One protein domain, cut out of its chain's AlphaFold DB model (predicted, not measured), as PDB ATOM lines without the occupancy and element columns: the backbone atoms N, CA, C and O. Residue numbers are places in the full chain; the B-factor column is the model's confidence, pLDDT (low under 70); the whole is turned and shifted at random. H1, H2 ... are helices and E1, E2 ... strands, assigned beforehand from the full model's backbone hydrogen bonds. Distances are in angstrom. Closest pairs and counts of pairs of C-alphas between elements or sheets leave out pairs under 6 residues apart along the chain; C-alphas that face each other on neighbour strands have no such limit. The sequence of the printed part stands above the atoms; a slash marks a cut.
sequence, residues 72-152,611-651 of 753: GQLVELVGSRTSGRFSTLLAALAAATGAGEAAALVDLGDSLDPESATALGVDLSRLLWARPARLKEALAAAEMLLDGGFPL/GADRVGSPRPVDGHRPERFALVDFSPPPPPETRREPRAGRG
ATOM      1  N   GLY A  72      -7.100   8.771 -42.650       72.56
ATOM      2  CA  GLY A  72      -6.609   9.385 -43.892       72.56
ATOM      3  C   GLY A  72      -5.226  10.057 -43.813       72.56
ATOM      4  O   GLY A  72      -4.763  10.584 -44.824       72.56
ATOM      5  N   GLN A  73      -4.554  10.033 -42.658       77.75
ATOM      6  CA  GLN A  73      -3.242  10.653 -42.438       77.75
ATOM      7  C   GLN A  73      -2.159   9.604 -42.145       77.75
ATOM      8  O   GLN A  73      -2.445   8.502 -41.683       77.75
ATOM      9  N   LEU A  74      -0.897   9.959 -42.409       82.62
ATOM     10  CA  LEU A  74       0.264   9.177 -41.980       82.62
ATOM     11  C   LEU A  74       0.628   9.568 -40.542       82.62
ATOM     12  O   LEU A  74       0.793  10.754 -40.260       82.62
ATOM     13  N   VAL A  75       0.796   8.577 -39.665       83.12
ATOM     14  CA  VAL A  75       1.248   8.763 -38.278       83.12
ATOM     15  C   VAL A  75       2.595   8.062 -38.082       83.12
ATOM     16  O   VAL A  75       2.781   6.938 -38.541       83.12
ATOM     17  N   GLU A  76       3.536   8.729 -37.410       85.38
ATOM     18  CA  GLU A  76       4.886   8.232 -37.105       85.38
ATOM     19  C   GLU A  76       4.997   8.001 -35.584       85.38
ATOM     20  O   GLU A  76       4.846   8.944 -34.804       85.38
ATOM     21  N   LEU A  77       5.238   6.757 -35.146       82.56
ATOM     22  CA  LEU A  77       5.426   6.411 -33.728       82.56
ATOM     23  C   LEU A  77       6.923   6.392 -33.384       82.56
ATOM     24  O   LEU A  77       7.649   5.470 -33.763       82.56
ATOM     25  N   VAL A  78       7.384   7.407 -32.646       79.00
ATOM     26  CA  VAL A  78       8.803   7.624 -32.307       79.00
ATOM     27  C   VAL A  78       9.020   7.505 -30.798       79.00
ATOM     28  O   VAL A  78       8.243   8.026 -30.005       79.00
ATOM     29  N   GLY A  79      10.084   6.808 -30.397       75.31
ATOM     30  CA  GLY A  79      10.365   6.440 -29.009       75.31
ATOM     31  C   GLY A  79      11.620   5.573 -28.915       75.31
ATOM     32  O   GLY A  79      12.257   5.285 -29.930       75.31
ATOM     33  N   SER A  80      11.991   5.172 -27.702       70.50
ATOM     34  CA  SER A  80      13.169   4.343 -27.432       70.50
ATOM     35  C   SER A  80      12.968   2.868 -27.837       70.50
ATOM     36  O   SER A  80      11.963   2.475 -28.441       70.50
ATOM     37  N   ARG A  81      13.952   2.024 -27.505       71.19
ATOM     38  CA  ARG A  81      13.714   0.597 -27.232       71.19
ATOM     39  C   ARG A  81      12.768   0.492 -26.014       71.19
ATOM     40  O   ARG A  81      12.790   1.408 -25.190       71.19
ATOM     41  N   THR A  82      11.921  -0.539 -25.974       73.94
ATOM     42  CA  THR A  82      10.931  -0.811 -24.907       73.94
ATOM     43  C   THR A  82      10.116   0.423 -24.501       73.94
ATOM     44  O   THR A  82      10.316   1.006 -23.435       73.94
ATOM     45  N   SER A  83       9.276   0.904 -25.422       77.75
ATOM     46  CA  SER A  83       8.445   2.110 -25.236       77.75
ATOM     47  C   SER A  83       6.993   1.939 -25.699       77.75
ATOM     48  O   SER A  83       6.314   2.925 -25.993       77.75
ATOM     49  N   GLY A  84       6.519   0.697 -25.797       82.69
ATOM     50  CA  GLY A  84       5.157   0.344 -26.183       82.69
ATOM     51  C   GLY A  84       4.759   0.792 -27.591       82.69
ATOM     52  O   GLY A  84       3.571   0.970 -27.858       82.69
ATOM     53  N   ARG A  85       5.711   1.015 -28.507       87.00
ATOM     54  CA  ARG A  85       5.432   1.455 -29.889       87.00
ATOM     55  C   ARG A  85       4.863   0.327 -30.734       87.00
ATOM     56  O   ARG A  85       3.885   0.530 -31.448       87.00
ATOM     57  N   PHE A  86       5.469  -0.851 -30.638       88.88
ATOM     58  CA  PHE A  86       4.976  -2.079 -31.240       88.88
ATOM     59  C   PHE A  86       3.678  -2.509 -30.568       88.88
ATOM     60  O   PHE A  86       2.709  -2.811 -31.248       88.88
ATOM     61  N   SER A  87       3.611  -2.403 -29.245       88.69
ATOM     62  CA  SER A  87       2.418  -2.709 -28.454       88.69
ATOM     63  C   SER A  87       1.231  -1.800 -28.809       88.69
ATOM     64  O   SER A  87       0.115  -2.279 -28.995       88.69
ATOM     65  N   THR A  88       1.476  -0.505 -29.040       88.12
ATOM     66  CA  THR A  88       0.493   0.452 -29.589       88.12
ATOM     67  C   THR A  88       0.083   0.100 -31.023       88.12
ATOM     68  O   THR A  88      -1.091   0.196 -31.376       88.12
ATOM     69  N   LEU A  89       1.036  -0.322 -31.860       91.12
ATOM     70  CA  LEU A  89       0.783  -0.760 -33.234       91.12
ATOM     71  C   LEU A  89      -0.079  -2.037 -33.262       91.12
ATOM     72  O   LEU A  89      -1.040  -2.094 -34.027       91.12
ATOM     73  N   LEU A  90       0.197  -3.026 -32.406       92.06
ATOM     74  CA  LEU A  90      -0.618  -4.235 -32.274       92.06
ATOM     75  C   LEU A  90      -2.002  -3.928 -31.689       92.06
ATOM     76  O   LEU A  90      -2.985  -4.462 -32.198       92.06
ATOM     77  N   ALA A  91      -2.119  -3.018 -30.717       89.69
ATOM     78  CA  ALA A  91      -3.416  -2.555 -30.216       89.69
ATOM     79  C   ALA A  91      -4.254  -1.881 -31.323       89.69
ATOM     80  O   ALA A  91      -5.430  -2.198 -31.494       89.69
ATOM     81  N   ALA A  92      -3.636  -1.048 -32.168       90.31
ATOM     82  CA  ALA A  92      -4.290  -0.477 -33.346       90.31
ATOM     83  C   ALA A  92      -4.727  -1.554 -34.366       90.31
ATOM     84  O   ALA A  92      -5.825  -1.467 -34.921       90.31
ATOM     85  N   LEU A  93      -3.923  -2.601 -34.595       93.12
ATOM     86  CA  LEU A  93      -4.330  -3.743 -35.425       93.12
ATOM     87  C   LEU A  93      -5.478  -4.541 -34.778       93.12
ATOM     88  O   LEU A  93      -6.404  -4.941 -35.487       93.12
ATOM     89  N   ALA A  94      -5.481  -4.723 -33.455       91.75
ATOM     90  CA  ALA A  94      -6.558  -5.381 -32.711       91.75
ATOM     91  C   ALA A  94      -7.867  -4.584 -32.781       91.75
ATOM     92  O   ALA A  94      -8.926  -5.151 -33.050       91.75
ATOM     93  N   ALA A  95      -7.799  -3.257 -32.652       88.81
ATOM     94  CA  ALA A  95      -8.956  -2.380 -32.779       88.81
ATOM     95  C   ALA A  95      -9.579  -2.430 -34.186       88.81
ATOM     96  O   ALA A  95     -10.800  -2.528 -34.315       88.81
ATOM     97  N   ALA A  96      -8.760  -2.425 -35.245       89.38
ATOM     98  CA  ALA A  96      -9.247  -2.529 -36.623       89.38
ATOM     99  C   ALA A  96      -9.835  -3.918 -36.927       89.38
ATOM    100  O   ALA A  96     -10.981  -4.032 -37.372       89.38
ATOM    101  N   THR A  97      -9.072  -4.980 -36.655       91.50
ATOM    102  CA  THR A  97      -9.475  -6.360 -36.973       91.50
ATOM    103  C   THR A  97     -10.661  -6.821 -36.119       91.50
ATOM    104  O   THR A  97     -11.622  -7.371 -36.657       91.50
ATOM    105  N   GLY A  98     -10.687  -6.481 -34.826       87.88
ATOM    106  CA  GLY A  98     -11.811  -6.739 -33.919       87.88
ATOM    107  C   GLY A  98     -13.103  -6.005 -34.303       87.88
ATOM    108  O   GLY A  98     -14.190  -6.579 -34.184       87.88
ATOM    109  N   ALA A  99     -13.003  -4.786 -34.853       83.44
ATOM    110  CA  ALA A  99     -14.143  -4.063 -35.430       83.44
ATOM    111  C   ALA A  99     -14.695  -4.715 -36.719       83.44
ATOM    112  O   ALA A  99     -15.811  -4.396 -37.146       83.44
ATOM    113  N   GLY A 100     -13.937  -5.640 -37.321       84.25
ATOM    114  CA  GLY A 100     -14.248  -6.345 -38.564       84.25
ATOM    115  C   GLY A 100     -13.596  -5.753 -39.819       84.25
ATOM    116  O   GLY A 100     -13.847  -6.260 -40.914       84.25
ATOM    117  N   GLU A 101     -12.768  -4.710 -39.691       86.88
ATOM    118  CA  GLU A 101     -11.968  -4.172 -40.801       86.88
ATOM    119  C   GLU A 101     -10.831  -5.149 -41.150       86.88
ATOM    120  O   GLU A 101     -10.306  -5.855 -40.292       86.88
ATOM    121  N   ALA A 102     -10.442  -5.201 -42.424       91.12
ATOM    122  CA  ALA A 102      -9.184  -5.834 -42.809       91.12
ATOM    123  C   ALA A 102      -8.026  -4.872 -42.504       91.12
ATOM    124  O   ALA A 102      -8.124  -3.679 -42.795       91.12
ATOM    125  N   ALA A 103      -6.925  -5.380 -41.964       94.44
ATOM    126  CA  ALA A 103      -5.722  -4.601 -41.694       94.44
ATOM    127  C   ALA A 103      -4.509  -5.246 -42.371       94.44
ATOM    128  O   ALA A 103      -4.514  -6.443 -42.658       94.44
ATOM    129  N   ALA A 104      -3.467  -4.459 -42.624       97.25
ATOM    130  CA  ALA A 104      -2.193  -4.976 -43.104       97.25
ATOM    131  C   ALA A 104      -1.034  -4.521 -42.215       97.25
ATOM    132  O   ALA A 104      -1.027  -3.385 -41.739       97.25
ATOM    133  N   LEU A 105      -0.048  -5.396 -42.041       98.06
ATOM    134  CA  LEU A 105       1.239  -5.108 -41.424       98.06
ATOM    135  C   LEU A 105       2.352  -5.389 -42.435       98.06
ATOM    136  O   LEU A 105       2.540  -6.526 -42.861       98.06
ATOM    137  N   VAL A 106       3.110  -4.353 -42.779       97.62
ATOM    138  CA  VAL A 106       4.407  -4.478 -43.443       97.62
ATOM    139  C   VAL A 106       5.477  -4.553 -42.356       97.62
ATOM    140  O   VAL A 106       5.696  -3.570 -41.657       97.62
ATOM    141  N   ASP A 107       6.117  -5.706 -42.197       95.00
ATOM    142  CA  ASP A 107       7.064  -6.007 -41.116       95.00
ATOM    143  C   ASP A 107       8.470  -6.210 -41.686       95.00
ATOM    144  O   ASP A 107       8.818  -7.290 -42.165       95.00
ATOM    145  N   LEU A 108       9.277  -5.146 -41.675       90.31
ATOM    146  CA  LEU A 108      10.671  -5.195 -42.129       90.31
ATOM    147  C   LEU A 108      11.600  -5.883 -41.111       90.31
ATOM    148  O   LEU A 108      12.712  -6.260 -41.470       90.31
ATOM    149  N   GLY A 109      11.163  -6.032 -39.856       84.44
ATOM    150  CA  GLY A 109      11.916  -6.720 -38.807       84.44
ATOM    151  C   GLY A 109      11.696  -8.235 -38.762       84.44
ATOM    152  O   GLY A 109      12.411  -8.907 -38.028       84.44
ATOM    153  N   ASP A 110      10.711  -8.752 -39.507       90.12
ATOM    154  CA  ASP A 110      10.197 -10.129 -39.408       90.12
ATOM    155  C   ASP A 110       9.847 -10.537 -37.962       90.12
ATOM    156  O   ASP A 110      10.070 -11.671 -37.532       90.12
ATOM    157  N   SER A 111       9.323  -9.582 -37.187       90.25
ATOM    158  CA  SER A 111       9.294  -9.624 -35.718       90.25
ATOM    159  C   SER A 111       7.918  -9.863 -35.088       90.25
ATOM    160  O   SER A 111       7.837 -10.029 -33.872       90.25
ATOM    161  N   LEU A 112       6.839  -9.924 -35.880       93.44
ATOM    162  CA  LEU A 112       5.500 -10.266 -35.386       93.44
ATOM    163  C   LEU A 112       5.447 -11.678 -34.783       93.44
ATOM    164  O   LEU A 112       5.591 -12.670 -35.498       93.44
ATOM    165  N   ASP A 113       5.136 -11.769 -33.494       92.06
ATOM    166  CA  ASP A 113       4.633 -12.994 -32.874       92.06
ATOM    167  C   ASP A 113       3.106 -13.120 -33.096       92.06
ATOM    168  O   ASP A 113       2.352 -12.259 -32.618       92.06
ATOM    169  N   PRO A 114       2.611 -14.163 -33.794       92.19
ATOM    170  CA  PRO A 114       1.179 -14.431 -33.916       92.19
ATOM    171  C   PRO A 114       0.490 -14.747 -32.581       92.19
ATOM    172  O   PRO A 114      -0.696 -14.441 -32.442       92.19
ATOM    173  N   GLU A 115       1.182 -15.334 -31.603       88.31
ATOM    174  CA  GLU A 115       0.595 -15.688 -30.307       88.31
ATOM    175  C   GLU A 115       0.349 -14.441 -29.461       88.31
ATOM    176  O   GLU A 115      -0.801 -14.162 -29.116       88.31
ATOM    177  N   SER A 116       1.376 -13.614 -29.232       87.25
ATOM    178  CA  SER A 116       1.225 -12.312 -28.562       87.25
ATOM    179  C   SER A 116       0.224 -11.405 -29.281       87.25
ATOM    180  O   SER A 116      -0.590 -10.749 -28.631       87.25
ATOM    181  N   ALA A 117       0.208 -11.390 -30.620       91.12
ATOM    182  CA  ALA A 117      -0.800 -10.643 -31.374       91.12
ATOM    183  C   ALA A 117      -2.227 -11.172 -31.120       91.12
ATOM    184  O   ALA A 117      -3.154 -10.379 -30.937       91.12
ATOM    185  N   THR A 118      -2.413 -12.492 -31.036       89.19
ATOM    186  CA  THR A 118      -3.706 -13.106 -30.683       89.19
ATOM    187  C   THR A 118      -4.099 -12.789 -29.234       89.19
ATOM    188  O   THR A 118      -5.251 -12.438 -28.978       89.19
ATOM    189  N   ALA A 119      -3.152 -12.831 -28.290       86.19
ATOM    190  CA  ALA A 119      -3.370 -12.511 -26.877       86.19
ATOM    191  C   ALA A 119      -3.763 -11.036 -26.650       86.19
ATOM    192  O   ALA A 119      -4.629 -10.739 -25.821       86.19
ATOM    193  N   LEU A 120      -3.195 -10.118 -27.441       86.00
ATOM    194  CA  LEU A 120      -3.578  -8.701 -27.488       86.00
ATOM    195  C   LEU A 120      -4.915  -8.454 -28.217       86.00
ATOM    196  O   LEU A 120      -5.455  -7.351 -28.144       86.00
ATOM    197  N   GLY A 121      -5.489  -9.475 -28.864       88.25
ATOM    198  CA  GLY A 121      -6.829  -9.442 -29.458       88.25
ATOM    199  C   GLY A 121      -6.883  -9.176 -30.965       88.25
ATOM    200  O   GLY A 121      -7.955  -8.833 -31.467       88.25
ATOM    201  N   VAL A 122      -5.775  -9.325 -31.698       92.00
ATOM    202  CA  VAL A 122      -5.758  -9.201 -33.164       92.00
ATOM    203  C   VAL A 122      -6.461 -10.403 -33.807       92.00
ATOM    204  O   VAL A 122      -6.030 -11.544 -33.644       92.00
ATOM    205  N   ASP A 123      -7.517 -10.164 -34.594       93.06
ATOM    206  CA  ASP A 123      -8.110 -11.200 -35.453       93.06
ATOM    207  C   ASP A 123      -7.188 -11.416 -36.663       93.06
ATOM    208  O   ASP A 123      -7.289 -10.739 -37.691       93.06
ATOM    209  N   LEU A 124      -6.262 -12.371 -36.523       94.62
ATOM    210  CA  LEU A 124      -5.264 -12.708 -37.541       94.62
ATOM    211  C   LEU A 124      -5.883 -13.142 -38.880       94.62
ATOM    212  O   LEU A 124      -5.254 -12.974 -39.925       94.62
ATOM    213  N   SER A 125      -7.136 -13.623 -38.891       93.31
ATOM    214  CA  SER A 125      -7.843 -13.935 -40.142       93.31
ATOM    215  C   SER A 125      -8.163 -12.684 -40.971       93.31
ATOM    216  O   SER A 125      -8.447 -12.785 -42.163       93.31
ATOM    217  N   ARG A 126      -8.084 -11.496 -40.360       94.25
ATOM    218  CA  ARG A 126      -8.254 -10.178 -40.990       94.25
ATOM    219  C   ARG A 126      -6.946  -9.394 -41.121       94.25
ATOM    220  O   ARG A 126      -6.974  -8.302 -41.690       94.25
ATOM    221  N   LEU A 127      -5.821  -9.943 -40.652       97.06
ATOM    222  CA  LEU A 127      -4.488  -9.360 -40.803       97.06
ATOM    223  C   LEU A 127      -3.771  -9.934 -42.034       97.06
ATOM    224  O   LEU A 127      -3.563 -11.142 -42.132       97.06
ATOM    225  N   LEU A 128      -3.356  -9.056 -42.948       97.44
ATOM    226  CA  LEU A 128      -2.385  -9.360 -43.999       97.44
ATOM    227  C   LEU A 128      -0.985  -8.980 -43.509       97.44
ATOM    228  O   LEU A 128      -0.672  -7.798 -43.389       97.44
ATOM    229  N   TRP A 129      -0.138  -9.966 -43.251       97.88
ATOM    230  CA  TRP A 129       1.263  -9.771 -42.897       97.88
ATOM    231  C   TRP A 129       2.129  -9.910 -44.153       97.88
ATOM    232  O   TRP A 129       2.062 -10.908 -44.872       97.88
ATOM    233  N   ALA A 130       2.917  -8.876 -44.438       97.50
ATOM    234  CA  ALA A 130       3.879  -8.826 -45.529       97.50
ATOM    235  C   ALA A 130       5.273  -8.586 -44.942       97.50
ATOM    236  O   ALA A 130       5.482  -7.603 -44.234       97.50
ATOM    237  N   ARG A 131       6.220  -9.478 -45.242       95.19
ATOM    238  CA  ARG A 131       7.537  -9.581 -44.592       95.19
ATOM    239  C   ARG A 131       8.665  -9.179 -45.562       95.19
ATOM    240  O   ARG A 131       9.367 -10.064 -46.050       95.19
ATOM    241  N   PRO A 132       8.837  -7.901 -45.951       94.19
ATOM    242  CA  PRO A 132       9.886  -7.478 -46.890       94.19
ATOM    243  C   PRO A 132      11.305  -7.741 -46.369       94.19
ATOM    244  O   PRO A 132      11.520  -7.832 -45.167       94.19
ATOM    245  N   ALA A 133      12.288  -7.837 -47.270       89.00
ATOM    246  CA  ALA A 133      13.701  -7.970 -46.900       89.00
ATOM    247  C   ALA A 133      14.449  -6.624 -46.931       89.00
ATOM    248  O   ALA A 133      15.522  -6.489 -46.343       89.00
ATOM    249  N   ARG A 134      13.919  -5.618 -47.642       87.44
ATOM    250  CA  ARG A 134      14.555  -4.302 -47.817       87.44
ATOM    251  C   ARG A 134      13.560  -3.157 -47.628       87.44
ATOM    252  O   ARG A 134      12.410  -3.237 -48.048       87.44
ATOM    253  N   LEU A 135      14.034  -2.012 -47.128       86.75
ATOM    254  CA  LEU A 135      13.216  -0.798 -46.950       86.75
ATOM    255  C   LEU A 135      12.490  -0.352 -48.240       86.75
ATOM    256  O   LEU A 135      11.348   0.099 -48.188       86.75
ATOM    257  N   LYS A 136      13.120  -0.517 -49.412       86.94
ATOM    258  CA  LYS A 136      12.501  -0.214 -50.718       86.94
ATOM    259  C   LYS A 136      11.279  -1.097 -51.002       86.94
ATOM    260  O   LYS A 136      10.290  -0.608 -51.540       86.94
ATOM    261  N   GLU A 137      11.351  -2.376 -50.643       91.31
ATOM    262  CA  GLU A 137      10.249  -3.334 -50.781       91.31
ATOM    263  C   GLU A 137       9.136  -3.018 -49.780       91.31
ATOM    264  O   GLU A 137       7.972  -3.008 -50.164       91.31
ATOM    265  N   ALA A 138       9.485  -2.666 -48.536       92.38
ATOM    266  CA  ALA A 138       8.527  -2.260 -47.507       92.38
ATOM    267  C   ALA A 138       7.691  -1.039 -47.928       92.38
ATOM    268  O   ALA A 138       6.462  -1.064 -47.863       92.38
ATOM    269  N   LEU A 139       8.344   0.016 -48.428       89.81
ATOM    270  CA  LEU A 139       7.660   1.226 -48.896       89.81
ATOM    271  C   LEU A 139       6.791   0.957 -50.139       89.81
ATOM    272  O   LEU A 139       5.673   1.465 -50.226       89.81
ATOM    273  N   ALA A 140       7.263   0.122 -51.070       88.56
ATOM    274  CA  ALA A 140       6.478  -0.286 -52.236       88.56
ATOM    275  C   ALA A 140       5.263  -1.150 -51.845       88.56
ATOM    276  O   ALA A 140       4.171  -0.943 -52.372       88.56
ATOM    277  N   ALA A 141       5.422  -2.074 -50.892       93.88
ATOM    278  CA  ALA A 141       4.330  -2.879 -50.355       93.88
ATOM    279  C   ALA A 141       3.269  -2.000 -49.674       93.88
ATOM    280  O   ALA A 141       2.081  -2.149 -49.961       93.88
ATOM    281  N   ALA A 142       3.682  -1.027 -48.856       92.88
ATOM    282  CA  ALA A 142       2.776  -0.074 -48.219       92.88
ATOM    283  C   ALA A 142       1.961   0.741 -49.245       92.88
ATOM    284  O   ALA A 142       0.741   0.847 -49.108       92.88
ATOM    285  N   GLU A 143       2.587   1.251 -50.316       88.38
ATOM    286  CA  GLU A 143       1.864   1.938 -51.402       88.38
ATOM    287  C   GLU A 143       0.868   0.998 -52.110       88.38
ATOM    288  O   GLU A 143      -0.276   1.383 -52.362       88.38
ATOM    289  N   MET A 144       1.252  -0.257 -52.377       90.12
ATOM    290  CA  MET A 144       0.355  -1.247 -52.987       90.12
ATOM    291  C   MET A 144      -0.848  -1.599 -52.103       90.12
ATOM    292  O   MET A 144      -1.940  -1.778 -52.640       90.12
ATOM    293  N   LEU A 145      -0.667  -1.689 -50.782       92.44
ATOM    294  CA  LEU A 145      -1.723  -1.987 -49.807       92.44
ATOM    295  C   LEU A 145      -2.728  -0.834 -49.683       92.44
ATOM    296  O   LEU A 145      -3.942  -1.059 -49.717       92.44
ATOM    297  N   LEU A 146      -2.233   0.406 -49.636       85.38
ATOM    298  CA  LEU A 146      -3.070   1.608 -49.652       85.38
ATOM    299  C   LEU A 146      -3.895   1.702 -50.951       85.38
ATOM    300  O   LEU A 146      -5.089   1.994 -50.898       85.38
ATOM    301  N   ASP A 147      -3.315   1.374 -52.114       80.06
ATOM    302  CA  ASP A 147      -4.055   1.326 -53.390       80.06
ATOM    303  C   ASP A 147      -5.025   0.132 -53.507       80.06
ATOM    304  O   ASP A 147      -6.074   0.241 -54.160       80.06
ATOM    305  N   GLY A 148      -4.723  -0.980 -52.828       80.69
ATOM    306  CA  GLY A 148      -5.647  -2.096 -52.609       80.69
ATOM    307  C   GLY A 148      -6.894  -1.689 -51.814       80.69
ATOM    308  O   GLY A 148      -7.974  -2.238 -52.045       80.69
ATOM    309  N   GLY A 149      -6.773  -0.660 -50.969       82.44
ATOM    310  CA  GLY A 149      -7.865  -0.064 -50.201       82.44
ATOM    311  C   GLY A 149      -7.963  -0.548 -48.756       82.44
ATOM    312  O   GLY A 149      -9.058  -0.512 -48.200       82.44
ATOM    313  N   PHE A 150      -6.861  -1.015 -48.159       89.31
ATOM    314  CA  PHE A 150      -6.818  -1.407 -46.746       89.31
ATOM    315  C   PHE A 150      -7.121  -0.205 -45.823       89.31
ATOM    316  O   PHE A 150      -6.412   0.799 -45.905       89.31
ATOM    317  N   PRO A 151      -8.138  -0.288 -44.934       82.50
ATOM    318  CA  PRO A 151      -8.473   0.778 -43.981       82.50
ATOM    319  C   PRO A 151      -7.355   1.151 -42.999       82.50
ATOM    320  O   PRO A 151      -7.282   2.303 -42.575       82.50
ATOM    321  N   LEU A 152      -6.492   0.192 -42.652       90.19
ATOM    322  CA  LEU A 152      -5.294   0.386 -41.837       90.19
ATOM    323  C   LEU A 152      -4.120  -0.377 -42.463       90.19
ATOM    324  O   LEU A 152      -4.219  -1.578 -42.721       90.19
ATOM    325  N   GLY A 611       7.825 -12.558 -52.808       87.94
ATOM    326  CA  GLY A 611       7.645 -14.004 -52.640       87.94
ATOM    327  C   GLY A 611       6.292 -14.342 -52.000       87.94
ATOM    328  O   GLY A 611       5.742 -13.562 -51.216       87.94
ATOM    329  N   ALA A 612       5.727 -15.499 -52.352       83.81
ATOM    330  CA  ALA A 612       4.454 -15.978 -51.796       83.81
ATOM    331  C   ALA A 612       4.602 -16.465 -50.339       83.81
ATOM    332  O   ALA A 612       3.694 -16.319 -49.530       83.81
ATOM    333  N   ASP A 613       5.788 -16.950 -49.975       89.00
ATOM    334  CA  ASP A 613       6.211 -17.351 -48.626       89.00
ATOM    335  C   ASP A 613       6.343 -16.174 -47.634       89.00
ATOM    336  O   ASP A 613       6.510 -16.370 -46.426       89.00
ATOM    337  N   ARG A 614       6.265 -14.932 -48.133       93.25
ATOM    338  CA  ARG A 614       6.473 -13.698 -47.357       93.25
ATOM    339  C   ARG A 614       5.228 -12.810 -47.276       93.25
ATOM    340  O   ARG A 614       5.329 -11.699 -46.756       93.25
ATOM    341  N   VAL A 615       4.070 -13.264 -47.774       95.62
ATOM    342  CA  VAL A 615       2.817 -12.485 -47.813       95.62
ATOM    343  C   VAL A 615       1.587 -13.367 -47.554       95.62
ATOM    344  O   VAL A 615       1.232 -14.189 -48.389       95.62
ATOM    345  N   GLY A 616       0.877 -13.157 -46.442       94.81
ATOM    346  CA  GLY A 616      -0.346 -13.912 -46.125       94.81
ATOM    347  C   GLY A 616      -0.949 -13.569 -44.760       94.81
ATOM    348  O   GLY A 616      -0.554 -12.592 -44.129       94.81
ATOM    349  N   SER A 617      -1.909 -14.364 -44.290       95.81
ATOM    350  CA  SER A 617      -2.368 -14.321 -42.897       95.81
ATOM    351  C   SER A 617      -1.427 -15.131 -42.000       95.81
ATOM    352  O   SER A 617      -1.180 -16.302 -42.309       95.81
ATOM    353  N   PRO A 618      -0.932 -14.574 -40.880       95.12
ATOM    354  CA  PRO A 618      -0.246 -15.360 -39.862       95.12
ATOM    355  C   PRO A 618      -1.219 -16.308 -39.153       95.12
ATOM    356  O   PRO A 618      -2.392 -15.987 -38.947       95.12
ATOM    357  N   ARG A 619      -0.707 -17.455 -38.710       91.88
ATOM    358  CA  ARG A 619      -1.353 -18.348 -37.747       91.88
ATOM    359  C   ARG A 619      -0.323 -18.894 -36.754       91.88
ATOM    360  O   ARG A 619       0.753 -19.298 -37.203       91.88
ATOM    361  N   PRO A 620      -0.657 -18.981 -35.454       87.19
ATOM    362  CA  PRO A 620      -0.004 -19.915 -34.546       87.19
ATOM    363  C   PRO A 620      -0.048 -21.335 -35.123       87.19
ATOM    364  O   PRO A 620      -1.002 -21.703 -35.820       87.19
ATOM    365  N   VAL A 621       0.992 -22.113 -34.848       85.31
ATOM    366  CA  VAL A 621       1.041 -23.557 -35.118       85.31
ATOM    367  C   VAL A 621       0.706 -24.277 -33.814       85.31
ATOM    368  O   VAL A 621       0.951 -23.734 -32.745       85.31
ATOM    369  N   ASP A 622       0.136 -25.477 -33.892       74.00
ATOM    370  CA  ASP A 622      -0.073 -26.303 -32.699       74.00
ATOM    371  C   ASP A 622       1.297 -26.782 -32.184       74.00
ATOM    372  O   ASP A 622       1.970 -27.588 -32.831       74.00
ATOM    373  N   GLY A 623       1.757 -26.173 -31.091       69.31
ATOM    374  CA  GLY A 623       3.118 -26.263 -30.568       69.31
ATOM    375  C   GLY A 623       3.331 -25.286 -29.409       69.31
ATOM    376  O   GLY A 623       2.412 -24.582 -28.993       69.31
ATOM    377  N   HIS A 624       4.543 -25.265 -28.861       68.25
ATOM    378  CA  HIS A 624       4.938 -24.410 -27.737       68.25
ATOM    379  C   HIS A 624       6.143 -23.512 -28.058       68.25
ATOM    380  O   HIS A 624       6.395 -22.559 -27.324       68.25
ATOM    381  N   ARG A 625       6.901 -23.796 -29.130       74.88
ATOM    382  CA  ARG A 625       8.042 -22.980 -29.583       74.88
ATOM    383  C   ARG A 625       7.582 -21.602 -30.105       74.88
ATOM    384  O   ARG A 625       7.010 -21.554 -31.198       74.88
ATOM    385  N   PRO A 626       7.872 -20.482 -29.405       69.56
ATOM    386  CA  PRO A 626       7.308 -19.166 -29.733       69.56
ATOM    387  C   PRO A 626       7.735 -18.580 -31.085       69.56
ATOM    388  O   PRO A 626       7.133 -17.619 -31.563       69.56
ATOM    389  N   GLU A 627       8.791 -19.103 -31.714       74.44
ATOM    390  CA  GLU A 627       9.218 -18.633 -33.030       74.44
ATOM    391  C   GLU A 627       8.391 -19.224 -34.189       74.44
ATOM    392  O   GLU A 627       8.443 -18.685 -35.305       74.44
ATOM    393  N   ARG A 628       7.652 -20.323 -33.946       82.69
ATOM    394  CA  ARG A 628       6.924 -21.099 -34.964       82.69
ATOM    395  C   ARG A 628       5.623 -20.412 -35.388       82.69
ATOM    396  O   ARG A 628       4.801 -20.006 -34.576       82.69
ATOM    397  N   PHE A 629       5.396 -20.347 -36.697       90.75
ATOM    398  CA  PHE A 629       4.148 -19.861 -37.283       90.75
ATOM    399  C   PHE A 629       3.877 -20.526 -38.632       90.75
ATOM    400  O   PHE A 629       4.793 -20.974 -39.321       90.75
ATOM    401  N   ALA A 630       2.610 -20.527 -39.037       90.94
ATOM    402  CA  ALA A 630       2.195 -20.809 -40.402       90.94
ATOM    403  C   ALA A 630       1.791 -19.502 -41.095       90.94
ATOM    404  O   ALA A 630       1.208 -18.607 -40.477       90.94
ATOM    405  N   LEU A 631       2.068 -19.405 -42.393       92.81
ATOM    406  CA  LEU A 631       1.534 -18.356 -43.256       92.81
ATOM    407  C   LEU A 631       0.525 -19.003 -44.208       92.81
ATOM    408  O   LEU A 631       0.846 -19.988 -44.870       92.81
ATOM    409  N   VAL A 632      -0.703 -18.487 -44.243       92.00
ATOM    410  CA  VAL A 632      -1.796 -19.015 -45.079       92.00
ATOM    411  C   VAL A 632      -2.356 -17.930 -45.995       92.00
ATOM    412  O   VAL A 632      -2.181 -16.741 -45.726       92.00
ATOM    413  N   ASP A 633      -3.049 -18.316 -47.068       89.25
ATOM    414  CA  ASP A 633      -3.623 -17.362 -48.024       89.25
ATOM    415  C   ASP A 633      -4.505 -16.309 -47.338       89.25
ATOM    416  O   ASP A 633      -5.432 -16.632 -46.587       89.25
ATOM    417  N   PHE A 634      -4.252 -15.032 -47.637       91.19
ATOM    418  CA  PHE A 634      -5.031 -13.926 -47.082       91.19
ATOM    419  C   PHE A 634      -6.435 -13.873 -47.702       91.19
ATOM    420  O   PHE A 634      -6.695 -13.222 -48.716       91.19
ATOM    421  N   SER A 635      -7.358 -14.582 -47.058       84.94
ATOM    422  CA  SER A 635      -8.756 -14.720 -47.453       84.94
ATOM    423  C   SER A 635      -9.667 -14.273 -46.299       84.94
ATOM    424  O   SER A 635     -10.309 -15.122 -45.671       84.94
ATOM    425  N   PRO A 636      -9.739 -12.960 -46.002       86.75
ATOM    426  CA  PRO A 636     -10.420 -12.466 -44.815       86.75
ATOM    427  C   PRO A 636     -11.917 -12.799 -44.833       86.75
ATOM    428  O   PRO A 636     -12.564 -12.655 -45.881       86.75
ATOM    429  N   PRO A 637     -12.498 -13.221 -43.694       83.44
ATOM    430  CA  PRO A 637     -13.930 -13.469 -43.601       83.44
ATOM    431  C   PRO A 637     -14.728 -12.184 -43.881       83.44
ATOM    432  O   PRO A 637     -14.240 -11.077 -43.606       83.44
ATOM    433  N   PRO A 638     -15.966 -12.294 -44.402       75.69
ATOM    434  CA  PRO A 638     -16.779 -11.127 -44.727       75.69
ATOM    435  C   PRO A 638     -16.905 -10.184 -43.516       75.69
ATOM    436  O   PRO A 638     -16.907 -10.645 -42.364       75.69
ATOM    437  N   PRO A 639     -16.949  -8.861 -43.743       72.94
ATOM    438  CA  PRO A 639     -17.177  -7.908 -42.667       72.94
ATOM    439  C   PRO A 639     -18.564  -8.136 -42.045       72.94
ATOM    440  O   PRO A 639     -19.496  -8.507 -42.762       72.94
ATOM    441  N   PRO A 640     -18.726  -7.919 -40.727       76.25
ATOM    442  CA  PRO A 640     -20.040  -7.947 -40.092       76.25
ATOM    443  C   PRO A 640     -20.953  -6.855 -40.673       76.25
ATOM    444  O   PRO A 640     -20.480  -5.810 -41.124       76.25
ATOM    445  N   GLU A 641     -22.270  -7.078 -40.656       69.75
ATOM    446  CA  GLU A 641     -23.240  -6.120 -41.211       69.75
ATOM    447  C   GLU A 641     -23.177  -4.758 -40.508       69.75
ATOM    448  O   GLU A 641     -23.248  -3.722 -41.172       69.75
ATOM    449  N   THR A 642     -22.962  -4.776 -39.189       68.94
ATOM    450  CA  THR A 642     -22.681  -3.623 -38.327       68.94
ATOM    451  C   THR A 642     -21.229  -3.647 -37.845       68.94
ATOM    452  O   THR A 642     -20.650  -4.709 -37.608       68.94
ATOM    453  N   ARG A 643     -20.617  -2.468 -37.674       66.00
ATOM    454  CA  ARG A 643     -19.281  -2.349 -37.067       66.00
ATOM    455  C   ARG A 643     -19.332  -2.798 -35.605       66.00
ATOM    456  O   ARG A 643     -20.241  -2.412 -34.875       66.00
ATOM    457  N   ARG A 644     -18.356  -3.603 -35.183       72.12
ATOM    458  CA  ARG A 644     -18.199  -4.011 -33.778       72.12
ATOM    459  C   ARG A 644     -17.362  -2.979 -33.030       72.12
ATOM    460  O   ARG A 644     -16.481  -2.361 -33.624       72.12
ATOM    461  N   GLU A 645     -17.609  -2.816 -31.736       65.50
ATOM    462  CA  GLU A 645     -16.694  -2.056 -30.884       65.50
ATOM    463  C   GLU A 645     -15.379  -2.835 -30.692       65.50
ATOM    464  O   GLU A 645     -15.416  -4.061 -30.525       65.50
ATOM    465  N   PRO A 646     -14.215  -2.158 -30.712       63.62
ATOM    466  CA  PRO A 646     -12.947  -2.751 -30.310       63.62
ATOM    467  C   PRO A 646     -13.033  -3.383 -28.919       63.62
ATOM    468  O   PRO A 646     -13.446  -2.740 -27.955       63.62
ATOM    469  N   ARG A 647     -12.588  -4.635 -28.790       62.19
ATOM    470  CA  ARG A 647     -12.342  -5.226 -27.470       62.19
ATOM    471  C   ARG A 647     -11.070  -4.605 -26.899       62.19
ATOM    472  O   ARG A 647     -10.046  -4.607 -27.573       62.19
ATOM    473  N   ALA A 648     -11.126  -4.115 -25.664       58.12
ATOM    474  CA  ALA A 648      -9.921  -3.703 -24.951       58.12
ATOM    475  C   ALA A 648      -9.001  -4.923 -24.748       58.12
ATOM    476  O   ALA A 648      -9.444  -5.955 -24.233       58.12
ATOM    477  N   GLY A 649      -7.742  -4.807 -25.176       56.75
ATOM    478  CA  GLY A 649      -6.738  -5.863 -25.032       56.75
ATOM    479  C   GLY A 649      -6.396  -6.141 -23.565       56.75
ATOM    480  O   GLY A 649      -6.490  -5.257 -22.709       56.75
ATOM    481  N   ARG A 650      -5.981  -7.375 -23.254       56.28
ATOM    482  CA  ARG A 650      -5.553  -7.767 -21.899       56.28
ATOM    483  C   ARG A 650      -4.098  -7.360 -21.634       56.28
ATOM    484  O   ARG A 650      -3.234  -8.205 -21.442       56.28
ATOM    485  N   GLY A 651      -3.852  -6.052 -21.609       61.47
ATOM    486  CA  GLY A 651      -2.530  -5.458 -21.395       61.47
ATOM    487  C   GLY A 651      -1.905  -4.886 -22.669       61.47
ATOM    488  O   GLY A 651      -2.560  -4.772 -23.702       61.47
TER     489      GLY A 651
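AT A GLANCE: This is residues 72 to 152 and 611 to 651 of the 753 residues of an uncharacterized protein of Acidobacteria bacterium (UniProt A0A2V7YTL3). A strongly twisted sheet of four strands forms the middle of a three-layer arrangement, helices on both faces of a sheet, with H3 on one face and H1 on the other; H2 is on the face opposite H3. The hairpin E3 and E4 is turned well away from E1 and E2, residues 78 to 84 stick out, and an unnamed tail, residues 633 to 651, swings round the outside. The printed part has 122 residues, with three named helices and four named strands in the order H1 E1 H2 E2 H3 E3 E4; the sheet is mixed, in the order E1 E2 E3 E4. The class is mixed, helices and strands, with under half of the residues in named elements. The whole is compact, with a radius of gyration of the C-alphas of 14.2 A and spans of 38 by 38 by 33 A.

HOW THE PARTS SIT: E1, residues 103 to 107, is parallel to E2, residues 127 to 130, with N 105 and O 128 2.8 A apart. E2 is antiparallel to E3, residues 615 to 620, with N 129 and O 616 at 2.8 A. E3 and E4, residues 629 to 632, form an antiparallel hairpin, with N 619 and O 630 at 2.8 A. The pairing of E3 is staggered: residues 615 to 616 pair with E2 and 617 to 620 with E4. From edge to edge the strands' lines turn by 127 degrees. H3, residues 135 to 148, is on the sheet at a height of 9.3 A, over E1, with E2 only just not under it: 8 of its 14 C-alphas fall on E1 and 2 on E2. It runs along the strands, at 6 degrees to E1 on the local plane; the closest C-alphas of the two are those of Val 106 and Ala 138, 6.2 A apart. H1, residues 85 to 98, is also on the sheet; its closest C-alpha pair with E1 is Thr 97 and Ala 103, 6.3 A. H2, residues 114 to 119, is on the sheet but over none of its strands; its height of 5.8 A is only just supported, by 6 C-alphas of the sheet. The closest C-alphas of H2 and E3 are those of Pro 114 and Pro 620, 5.6 A apart. H1 and H2 are close but not clearly touching, about perpendicular at 77 degrees, with the C-alphas of Leu 90 and Ala 117 closest at 6.5 A. H1 and H3 are apart. E1, H2 and E2 make a strand-helix-strand unit, two parallel neighbour strands with a helix between, and its crossover is right-handed. In H1, H2 and H3 every O i to N i+4 pair is within hydrogen-bond range.

IN THESE COORDINATES: E3 is 15.5 A from first to last C-alpha and E1 12.9 A. E2 and E4 measure 9.6 A and 9.8 A, and H2 8.6 A. H1 is 19.5 A long and begins at C-alpha 85 (5.432, 1.455, -29.889). H3 is 19.7 A long. E4 ends at C-alpha 632 (-1.796, -19.015, -45.079).

THE WHOLE: The C-alphas farthest apart, those of Ser 80 and Glu 641, are 40.3 A apart. Residues 153 to 610 are not printed, and C-alphas 152 and 611 are 22.2 A apart across the cut. Of the links printed whole, none is long. The mean pLDDT of the printed part is 85.2; residues 623 to 624, 626, 641 to 643 and 645 to 651 are under 70.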